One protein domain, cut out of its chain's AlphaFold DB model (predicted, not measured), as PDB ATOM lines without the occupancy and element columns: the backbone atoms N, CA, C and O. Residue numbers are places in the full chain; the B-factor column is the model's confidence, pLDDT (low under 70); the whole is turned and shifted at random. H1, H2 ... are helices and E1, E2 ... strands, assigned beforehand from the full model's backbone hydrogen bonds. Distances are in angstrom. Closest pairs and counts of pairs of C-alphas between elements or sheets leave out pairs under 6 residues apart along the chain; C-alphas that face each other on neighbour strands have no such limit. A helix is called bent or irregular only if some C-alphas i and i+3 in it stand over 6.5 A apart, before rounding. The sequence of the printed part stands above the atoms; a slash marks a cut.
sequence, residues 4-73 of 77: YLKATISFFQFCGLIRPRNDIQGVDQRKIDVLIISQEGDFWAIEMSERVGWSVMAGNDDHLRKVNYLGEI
ATOM      1  N   TYR A   4     -54.704  -0.354  14.631       72.38
ATOM      2  CA  TYR A   4     -53.895   0.762  14.137       72.38
ATOM      3  C   TYR A   4     -52.529   0.848  14.817       72.38
ATOM      4  O   TYR A   4     -51.520   1.051  14.159       72.38
ATOM      5  N   LEU A   5     -52.475   0.580  16.121       73.56
ATOM      6  CA  LEU A   5     -51.228   0.530  16.883       73.56
ATOM      7  C   LEU A   5     -50.285  -0.571  16.379       73.56
ATOM      8  O   LEU A   5     -49.095  -0.328  16.192       73.56
ATOM      9  N   LYS A   6     -50.815  -1.769  16.099       78.38
ATOM     10  CA  LYS A   6     -50.030  -2.847  15.477       78.38
ATOM     11  C   LYS A   6     -49.538  -2.442  14.087       78.38
ATOM     12  O   LYS A   6     -48.357  -2.610  13.803       78.38
ATOM     13  N   ALA A   7     -50.418  -1.881  13.257       81.25
ATOM     14  CA  ALA A   7     -50.090  -1.467  11.896       81.25
ATOM     15  C   ALA A   7     -49.000  -0.376  11.865       81.25
ATOM     16  O   ALA A   7     -48.053  -0.480  11.090       81.25
ATOM     17  N   THR A   8     -49.073   0.620  12.753       79.38
ATOM     18  CA  THR A   8     -48.059   1.675  12.896       79.38
ATOM     19  C   THR A   8     -46.710   1.127  13.360       79.38
ATOM     20  O   THR A   8     -45.679   1.491  12.796       79.38
ATOM     21  N   ILE A   9     -46.687   0.220  14.344       79.44
ATOM     22  CA  ILE A   9     -45.435  -0.410  14.796       79.44
ATOM     23  C   ILE A   9     -44.805  -1.221  13.658       79.44
ATOM     24  O   ILE A   9     -43.610  -1.080  13.400       79.44
ATOM     25  N   SER A  10     -45.596  -2.031  12.947       84.50
ATOM     26  CA  SER A  10     -45.113  -2.797  11.793       84.50
ATOM     27  C   SER A  10     -44.567  -1.891  10.685       84.50
ATOM     28  O   SER A  10     -43.522  -2.190  10.112       84.50
ATOM     29  N   PHE A  11     -45.213  -0.753  10.431       86.50
ATOM     30  CA  PHE A  11     -44.712   0.267   9.512       86.50
ATOM     31  C   PHE A  11     -43.361   0.846   9.975       86.50
ATOM     32  O   PHE A  11     -42.405   0.864   9.200       86.50
ATOM     33  N   PHE A  12     -43.216   1.245  11.245       85.94
ATOM     34  CA  PHE A  12     -41.938   1.759  11.762       85.94
ATOM     35  C   PHE A  12     -40.815   0.724  11.692       85.94
ATOM     36  O   PHE A  12     -39.663   1.091  11.452       85.94
ATOM     37  N   GLN A  13     -41.134  -0.557  11.893       84.69
ATOM     38  CA  GLN A  13     -40.180  -1.655  11.731       84.69
ATOM     39  C   GLN A  13     -39.723  -1.760  10.280       84.69
ATOM     40  O   GLN A  13     -38.520  -1.785  10.030       84.69
ATOM     41  N   PHE A  14     -40.669  -1.758   9.339       87.50
ATOM     42  CA  PHE A  14     -40.381  -1.831   7.912       87.50
ATOM     43  C   PHE A  14     -39.505  -0.663   7.439       87.50
ATOM     44  O   PHE A  14     -38.489  -0.877   6.783       87.50
ATOM     45  N   CYS A  15     -39.840   0.565   7.834       87.50
ATOM     46  CA  CYS A  15     -39.063   1.756   7.490       87.50
ATOM     47  C   CYS A  15     -37.755   1.889   8.296       87.50
ATOM     48  O   CYS A  15     -37.020   2.860   8.121       87.50
ATOM     49  N   GLY A  16     -37.459   0.961   9.215       85.69
ATOM     50  CA  GLY A  16     -36.268   1.014  10.062       85.69
ATOM     51  C   GLY A  16     -36.214   2.262  10.948       85.69
ATOM     52  O   GLY A  16     -35.129   2.782  11.203       85.69
ATOM     53  N   LEU A  17     -37.365   2.774  11.392       82.12
ATOM     54  CA  LEU A  17     -37.481   3.984  12.219       82.12
ATOM     55  C   LEU A  17     -37.308   3.699  13.716       82.12
ATOM     56  O   LEU A  17     -37.057   4.610  14.504       82.12
ATOM     57  N   ILE A  18     -37.367   2.427  14.104       79.81
ATOM     58  CA  ILE A  18     -37.052   1.979  15.459       79.81
ATOM     59  C   ILE A  18     -35.536   1.998  15.665       79.81
ATOM     60  O   ILE A  18     -34.761   1.470  14.864       79.81
ATOM     61  N   ARG A  19     -35.097   2.608  16.768       68.56
ATOM     62  CA  ARG A  19     -33.686   2.691  17.168       68.56
ATOM     63  C   ARG A  19     -33.493   1.996  18.519       68.56
ATOM     64  O   ARG A  19     -34.374   2.120  19.357       68.56
ATOM     65  N   PRO A  20     -32.335   1.367  18.800       61.25
ATOM     66  CA  PRO A  20     -32.077   0.698  20.084       61.25
ATOM     67  C   PRO A  20     -32.207   1.607  21.316       61.25
ATOM     68  O   PRO A  20     -32.564   1.148  22.392       61.25
ATOM     69  N   ARG A  21     -31.945   2.912  21.156       60.12
ATOM     70  CA  ARG A  21     -32.153   3.926  22.207       60.12
ATOM     71  C   ARG A  21     -33.628   4.309  22.422       60.12
ATOM     72  O   ARG A  21     -33.945   4.939  23.422       60.12
ATOM     73  N   ASN A  22     -34.499   3.962  21.475       60.72
ATOM     74  CA  ASN A  22     -35.948   4.156  21.516       60.72
ATOM     75  C   ASN A  22     -36.590   2.803  21.846       60.72
ATOM     76  O   ASN A  22     -37.313   2.240  21.028       60.72
ATOM     77  N   ASP A  23     -36.230   2.234  22.998       54.03
ATOM     78  CA  ASP A  23     -36.732   0.926  23.409       54.03
ATOM     79  C   ASP A  23     -38.267   0.891  23.313       54.03
ATOM     80  O   ASP A  23     -38.981   1.630  24.007       54.03
ATOM     81  N   ILE A  24     -38.758   0.033  22.416       52.00
ATOM     82  CA  ILE A  24     -40.181  -0.168  22.133       52.00
ATOM     83  C   ILE A  24     -40.919  -0.583  23.400       52.00
ATOM     84  O   ILE A  24     -42.068  -0.186  23.584       52.00
ATOM     85  N   GLN A  25     -40.270  -1.341  24.288       50.19
ATOM     86  CA  GLN A  25     -40.927  -1.869  25.480       50.19
ATOM     87  C   GLN A  25     -41.105  -0.823  26.586       50.19
ATOM     88  O   GLN A  25     -42.031  -0.942  27.385       50.19
ATOM     89  N   GLY A  26     -40.257   0.210  26.632       46.50
ATOM     90  CA  GLY A  26     -40.244   1.182  27.730       46.50
ATOM     91  C   GLY A  26     -40.729   2.587  27.371       46.50
ATOM     92  O   GLY A  26     -41.389   3.234  28.188       46.50
ATOM     93  N   VAL A  27     -40.404   3.081  26.172       47.19
ATOM     94  CA  VAL A  27     -40.539   4.512  25.837       47.19
ATOM     95  C   VAL A  27     -41.470   4.750  24.649       47.19
ATOM     96  O   VAL A  27     -42.244   5.707  24.687       47.19
ATOM     97  N   ASP A  28     -41.478   3.868  23.647       56.38
ATOM     98  CA  ASP A  28     -42.328   4.054  22.464       56.38
ATOM     99  C   ASP A  28     -43.742   3.490  22.641       56.38
ATOM    100  O   ASP A  28     -44.673   4.101  22.139       56.38
ATOM    101  N   GLN A  29     -43.977   2.437  23.435       55.72
ATOM    102  CA  GLN A  29     -45.351   1.970  23.682       55.72
ATOM    103  C   GLN A  29     -46.203   3.036  24.384       55.72
ATOM    104  O   GLN A  29     -47.298   3.318  23.931       55.72
ATOM    105  N   ARG A  30     -45.687   3.705  25.428       54.88
ATOM    106  CA  ARG A  30     -46.406   4.814  26.086       54.88
ATOM    107  C   ARG A  30     -46.560   6.028  25.183       54.88
ATOM    108  O   ARG A  30     -47.604   6.659  25.236       54.88
ATOM    109  N   LYS A  31     -45.555   6.369  24.371       58.03
ATOM    110  CA  LYS A  31     -45.677   7.477  23.415       58.03
ATOM    111  C   LYS A  31     -46.704   7.158  22.343       58.03
ATOM    112  O   LYS A  31     -47.583   7.970  22.125       58.03
ATOM    113  N   ILE A  32     -46.648   5.980  21.729       60.44
ATOM    114  CA  ILE A  32     -47.596   5.561  20.695       60.44
ATOM    115  C   ILE A  32     -48.995   5.340  21.302       60.44
ATOM    116  O   ILE A  32     -49.977   5.728  20.684       60.44
ATOM    117  N   ASP A  33     -49.114   4.810  22.522       56.31
ATOM    118  CA  ASP A  33     -50.393   4.686  23.234       56.31
ATOM    119  C   ASP A  33     -50.970   6.069  23.565       56.31
ATOM    120  O   ASP A  33     -52.137   6.310  23.286       56.31
ATOM    121  N   VAL A  34     -50.171   7.012  24.077       52.41
ATOM    122  CA  VAL A  34     -50.605   8.406  24.277       52.41
ATOM    123  C   VAL A  34     -50.974   9.042  22.933       52.41
ATOM    124  O   VAL A  34     -52.025   9.657  22.841       52.41
ATOM    125  N   LEU A  35     -50.208   8.834  21.863       54.72
ATOM    126  CA  LEU A  35     -50.435   9.443  20.543       54.72
ATOM    127  C   LEU A  35     -51.650   8.871  19.793       54.72
ATOM    128  O   LEU A  35     -52.331   9.611  19.090       54.72
ATOM    129  N   ILE A  36     -51.942   7.573  19.929       54.62
ATOM    130  CA  ILE A  36     -53.092   6.924  19.276       54.62
ATOM    131  C   ILE A  36     -54.367   7.077  20.117       54.62
ATOM    132  O   ILE A  36     -55.455   7.178  19.555       54.62
ATOM    133  N   ILE A  37     -54.257   7.082  21.450       50.22
ATOM    134  CA  ILE A  37     -55.421   7.080  22.350       50.22
ATOM    135  C   ILE A  37     -55.837   8.500  22.752       50.22
ATOM    136  O   ILE A  37     -57.031   8.733  22.926       50.22
ATOM    137  N   SER A  38     -54.909   9.458  22.884       47.25
ATOM    138  CA  SER A  38     -55.268  10.798  23.382       47.25
ATOM    139  C   SER A  38     -55.996  11.674  22.360       47.25
ATOM    140  O   SER A  38     -56.659  12.616  22.773       47.25
ATOM    141  N   GLN A  39     -55.885  11.398  21.050       49.47
ATOM    142  CA  GLN A  39     -56.274  12.341  19.982       49.47
ATOM    143  C   GLN A  39     -55.666  13.753  20.138       49.47
ATOM    144  O   GLN A  39     -56.022  14.656  19.379       49.47
ATOM    145  N   GLU A  40     -54.742  13.960  21.082       48.91
ATOM    146  CA  GLU A  40     -54.005  15.204  21.214       48.91
ATOM    147  C   GLU A  40     -52.954  15.190  20.111       48.91
ATOM    148  O   GLU A  40     -52.010  14.396  20.097       48.91
ATOM    149  N   GLY A  41     -53.300  15.959  19.080       60.22
ATOM    150  CA  GLY A  41     -52.775  15.856  17.737       60.22
ATOM    151  C   GLY A  41     -51.278  16.064  17.671       60.22
ATOM    152  O   GLY A  41     -50.724  16.872  18.402       60.22
ATOM    153  N   ASP A  42     -50.686  15.293  16.764       71.31
ATOM    154  CA  ASP A  42     -49.447  15.565  16.035       71.31
ATOM    155  C   ASP A  42     -48.965  14.290  15.306       71.31
ATOM    156  O   ASP A  42     -47.994  14.320  14.557       71.31
ATOM    157  N   PHE A  43     -49.641  13.145  15.475       75.75
ATOM    158  CA  PHE A  43     -49.394  11.944  14.678       75.75
ATOM    159  C   PHE A  43     -50.390  11.815  13.523       75.75
ATOM    160  O   PHE A  43     -51.598  11.724  13.736       75.75
ATOM    161  N   TRP A  44     -49.869  11.736  12.299       78.75
ATOM    162  CA  TRP A  44     -50.645  11.443  11.100       78.75
ATOM    163  C   TRP A  44     -50.105  10.193  10.422       78.75
ATOM    164  O   TRP A  44     -48.897  10.037  10.241       78.75
ATOM    165  N   ALA A  45     -51.018   9.322  10.005       80.25
ATOM    166  CA  ALA A  45     -50.721   8.159   9.190       80.25
ATOM    167  C   ALA A  45     -51.712   8.086   8.027       80.25
ATOM    168  O   ALA A  45     -52.889   8.398   8.196       80.25
ATOM    169  N   ILE A  46     -51.233   7.675   6.856       83.75
ATOM    170  CA  ILE A  46     -52.083   7.457   5.681       83.75
ATOM    171  C   ILE A  46     -52.196   5.956   5.463       83.75
ATOM    172  O   ILE A  46     -51.188   5.269   5.281       83.75
ATOM    173  N   GLU A  47     -53.426   5.451   5.487       82.81
ATOM    174  CA  GLU A  47     -53.731   4.072   5.120       82.81
ATOM    175  C   GLU A  47     -53.764   3.925   3.590       82.81
ATOM    176  O   GLU A  47     -54.367   4.730   2.882       82.81
ATOM    177  N   MET A  48     -53.098   2.894   3.081       81.38
ATOM    178  CA  MET A  48     -53.024   2.519   1.674       81.38
ATOM    179  C   MET A  48     -53.236   1.010   1.564       81.38
ATOM    180  O   MET A  48     -52.375   0.250   1.999       81.38
ATOM    181  N   SER A  49     -54.345   0.565   0.968       80.69
ATOM    182  CA  SER A  49     -54.645  -0.864   0.760       80.69
ATOM    183  C   SER A  49     -54.465  -1.712   2.030       80.69
ATOM    184  O   SER A  49     -53.648  -2.629   2.054       80.69
ATOM    185  N   GLU A  50     -55.193  -1.365   3.098       81.50
ATOM    186  CA  GLU A  50     -55.220  -2.078   4.392       81.50
ATOM    187  C   GLU A  50     -53.916  -2.029   5.213       81.50
ATOM    188  O   GLU A  50     -53.809  -2.662   6.264       81.50
ATOM    189  N   ARG A  51     -52.913  -1.254   4.788       82.44
ATOM    190  CA  ARG A  51     -51.674  -1.019   5.548       82.44
ATOM    191  C   ARG A  51     -51.406   0.468   5.718       82.44
ATOM    192  O   ARG A  51     -51.852   1.284   4.924       82.44
ATOM    193  N   VAL A  52     -50.612   0.837   6.717       83.44
ATOM    194  CA  VAL A  52     -50.070   2.201   6.797       83.44
ATOM    195  C   VAL A  52     -49.017   2.357   5.699       83.44
ATOM    196  O   VAL A  52     -48.076   1.571   5.646       83.44
ATOM    197  N   GLY A  53     -49.195   3.327   4.804       86.94
ATOM    198  CA  GLY A  53     -48.252   3.642   3.727       86.94
ATOM    199  C   GLY A  53     -47.354   4.833   4.043       86.94
ATOM    200  O   GLY A  53     -46.241   4.914   3.538       86.94
ATOM    201  N   TRP A  54     -47.809   5.733   4.914       88.25
ATOM    202  CA  TRP A  54     -47.056   6.912   5.329       88.25
ATOM    203  C   TRP A  54     -47.283   7.211   6.797       88.25
ATOM    204  O   TRP A  54     -48.377   6.971   7.315       88.25
ATOM    205  N   SER A  55     -46.291   7.828   7.430       87.25
ATOM    206  CA  SER A  55     -46.469   8.447   8.738       87.25
ATOM    207  C   SER A  55     -45.664   9.723   8.882       87.25
ATOM    208  O   SER A  55     -44.606   9.881   8.274       87.25
ATOM    209  N   VAL A  56     -46.128  10.597   9.762       85.69
ATOM    210  CA  VAL A  56     -45.363  11.719  10.289       85.69
ATOM    211  C   VAL A  56     -45.826  12.011  11.710       85.69
ATOM    212  O   VAL A  56     -47.009  11.910  12.025       85.69
ATOM    213  N   MET A  57     -44.879  12.362  12.572       79.75
ATOM    214  CA  MET A  57     -45.144  12.798  13.934       79.75
ATOM    215  C   MET A  57     -44.581  14.202  14.114       79.75
ATOM    216  O   MET A  57     -43.365  14.377  14.145       79.75
ATOM    217  N   ALA A  58     -45.435  15.208  14.227       76.44
ATOM    218  CA  ALA A  58     -45.024  16.476  14.794       76.44
ATOM    219  C   ALA A  58     -44.859  16.338  16.317       76.44
ATOM    220  O   ALA A  58     -45.261  15.360  16.944       76.44
ATOM    221  N   GLY A  59     -44.177  17.286  16.920       71.12
ATOM    222  CA  GLY A  59     -44.172  17.458  18.357       71.12
ATOM    223  C   GLY A  59     -43.851  18.903  18.661       71.12
ATOM    224  O   GLY A  59     -43.172  19.574  17.872       71.12
ATOM    225  N   ASN A  60     -44.332  19.386  19.795       59.66
ATOM    226  CA  ASN A  60     -44.010  20.710  20.287       59.66
ATOM    227  C   ASN A  60     -43.316  20.596  21.642       59.66
ATOM    228  O   ASN A  60     -43.903  20.120  22.610       59.66
ATOM    229  N   ASP A  61     -42.078  21.066  21.708       64.94
ATOM    230  CA  ASP A  61     -41.294  21.098  22.936       64.94
ATOM    231  C   ASP A  61     -41.236  22.551  23.435       64.94
ATOM    232  O   ASP A  61     -40.151  23.129  23.410       64.94
ATOM    233  N   ASP A  62     -42.395  23.156  23.757       61.59
ATOM    234  CA  ASP A  62     -42.678  24.531  24.267       61.59
ATOM    235  C   ASP A  62     -42.006  25.743  23.562       61.59
ATOM    236  O   ASP A  62     -42.398  26.898  23.735       61.59
ATOM    237  N   HIS A  63     -41.021  25.494  22.710       71.50
ATOM    238  CA  HIS A  63     -40.091  26.437  22.100       71.50
ATOM    239  C   HIS A  63     -39.708  26.015  20.678       71.50
ATOM    240  O   HIS A  63     -39.344  26.864  19.865       71.50
ATOM    241  N   LEU A  64     -39.772  24.716  20.359       69.56
ATOM    242  CA  LEU A  64     -39.399  24.180  19.054       69.56
ATOM    243  C   LEU A  64     -40.430  23.168  18.564       69.56
ATOM    244  O   LEU A  64     -40.783  22.228  19.275       69.56
ATOM    245  N   ARG A  65     -40.833  23.325  17.300       76.88
ATOM    246  CA  ARG A  65     -41.573  22.297  16.568       76.88
ATOM    247  C   ARG A  65     -40.594  21.258  16.045       76.88
ATOM    248  O   ARG A  65     -39.595  21.606  15.413       76.88
ATOM    249  N   LYS A  66     -40.883  19.990  16.294       74.38
ATOM    250  CA  LYS A  66     -40.097  18.848  15.829       74.38
ATOM    251  C   LYS A  66     -40.931  18.013  14.877       74.38
ATOM    252  O   LYS A  66     -42.143  17.931  15.018       74.38
ATOM    253  N   VAL A  67     -40.257  17.383  13.922       80.75
ATOM    254  CA  VAL A  67     -40.835  16.347  13.069       80.75
ATOM    255  C   VAL A  67     -40.022  15.078  13.288       80.75
ATOM    256  O   VAL A  67     -38.802  15.078  13.144       80.75
ATOM    257  N   ASN A  68     -40.705  14.009  13.668       76.75
ATOM    258  CA  ASN A  68     -40.173  12.692  13.974       76.75
ATOM    259  C   ASN A  68     -40.950  11.636  13.177       76.75
ATOM    260  O   ASN A  68     -42.041  11.901  12.675       76.75
ATOM    261  N   TYR A  69     -40.391  10.427  13.076       79.56
ATOM    262  CA  TYR A  69     -41.059   9.262  12.473       79.56
ATOM    263  C   TYR A  69     -41.692   9.540  11.093       79.56
ATOM    264  O   TYR A  69     -42.747   8.998  10.765       79.56
ATOM    265  N   LEU A  70     -41.054  10.401  10.289       88.12
ATOM    266  CA  LEU A  70     -41.420  10.618   8.894       88.12
ATOM    267  C   LEU A  70     -40.946   9.417   8.076       88.12
ATOM    268  O   LEU A  70     -39.751   9.111   8.064       88.12
ATOM    269  N   GLY A  71     -41.874   8.748   7.403       89.00
ATOM    270  CA  GLY A  71     -41.564   7.597   6.571       89.00
ATOM    271  C   GLY A  71     -42.595   7.379   5.475       89.00
ATOM    272  O   GLY A  71     -43.747   7.802   5.587       89.00
ATOM    273  N   GLU A  72     -42.162   6.652   4.455       91.81
ATOM    274  CA  GLU A  72     -42.960   6.194   3.325       91.81
ATOM    275  C   GLU A  72     -42.676   4.704   3.101       91.81
ATOM    276  O   GLU A  72     -41.520   4.273   3.125       91.81
ATOM    277  N   ILE A  73     -43.727   3.928   2.844       87.50
ATOM    278  CA  ILE A  73     -43.634   2.669   2.110       87.50
ATOM    279  C   ILE A  73     -43.952   3.008   0.652       87.50
ATOM    280  O   ILE A  73     -45.111   3.323   0.363       87.50
TER     281      ILE A  73
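Overview. This is residues 4 to 73 of the 77 residues of an uncharacterized protein of Rhodospirillaceae bacterium (UniProt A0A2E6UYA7). Picture a long, narrow antiparallel sheet of three strands with helix H1 laid across one of its faces near the end where E1 turns into E2, and a second helix, H2, whose last part, residues 32 to 36, grazes the sheet and meets H1 at a steep angle. The E2 and E3 hairpin runs most of the length of the model, and its turn at residues 62 and 63 lies far from H1. The printed part has 70 residues with two named helices and three named strands, in the order H1 H2 E1 E2 E3; the sheet's order is E1 - E2 - E3, and the class is mixed, helices and strands. The whole is compact, with a radius of gyration of the C-alphas of 11.9 A, yet elongated in outline, spanning 37 by 23 by 20 A.

Arrangement. Start with the sheet, a meander, each strand the antiparallel neighbour of the one before: E1, residues 43 to 48, E2, residues 51 to 61, and E3, residues 64 to 72. E2 is the inner strand and bends by 55 degrees at residue 54. In the hairpin E1 and E2, directions 170 degrees apart, look for N 44 and O 56 at 2.9 A, within hydrogen-bond range. In the hairpin E2 and E3, at 169 degrees, N 68 and O 57 are within that range at 2.7 A. H1, residues 4 to 14, is on the sheet at a height of 8.4 A, giving two layers, helix on one face of a sheet. It runs across the strands, at 82 degrees to E1 on the local plane, and lies only just over E1 and E3, with 3 of its C-alphas falling on each. Its closest C-alphas to E2 are those of Ala 7 and Val 52, 6.3 A apart. H2, residues 24 to 37, only grazes the sheet, with residues 32 to 36; the closest C-alphas of H2 and E1 are those of Leu 35 and Phe 43, 6.5 A apart. With residues 32 to 36 alone H2 only just touches H1, with 3 pairs of C-alphas within 8 A, the closest those of Leu 5 and Ile 36 at 7.1 A; they run opposite ways at a steep tilt of 47 degrees. H1 has every O i to N i+4 pair within hydrogen-bond range, H2 7 of 10.

Along the chain. Find C-alpha 51 at (-51.674, -1.019, 5.548); from there E2 runs 30.0 A to C-alpha 61. E3 covers 24.2 A and ends at C-alpha 72, (-42.960, 6.194, 3.325), while E1 covers 16.5 A. H1 begins at C-alpha 4, (-53.895, 0.762, 14.137), and covers 15.1 A. H2 covers 16.9 A and is irregular, but only just: C-alphas 25 and 28 are 6.8 A apart.

Size, cuts and confidence. The two C-alphas farthest apart are those of Ser 49 and His 63, at 37.6 A. The printed part has no cut and no long link; H1 to H2 is short, the others tight. The mean pLDDT of the printed part is 71.7, and residues 19 to 41, 60 to 62 and 64 are under 70.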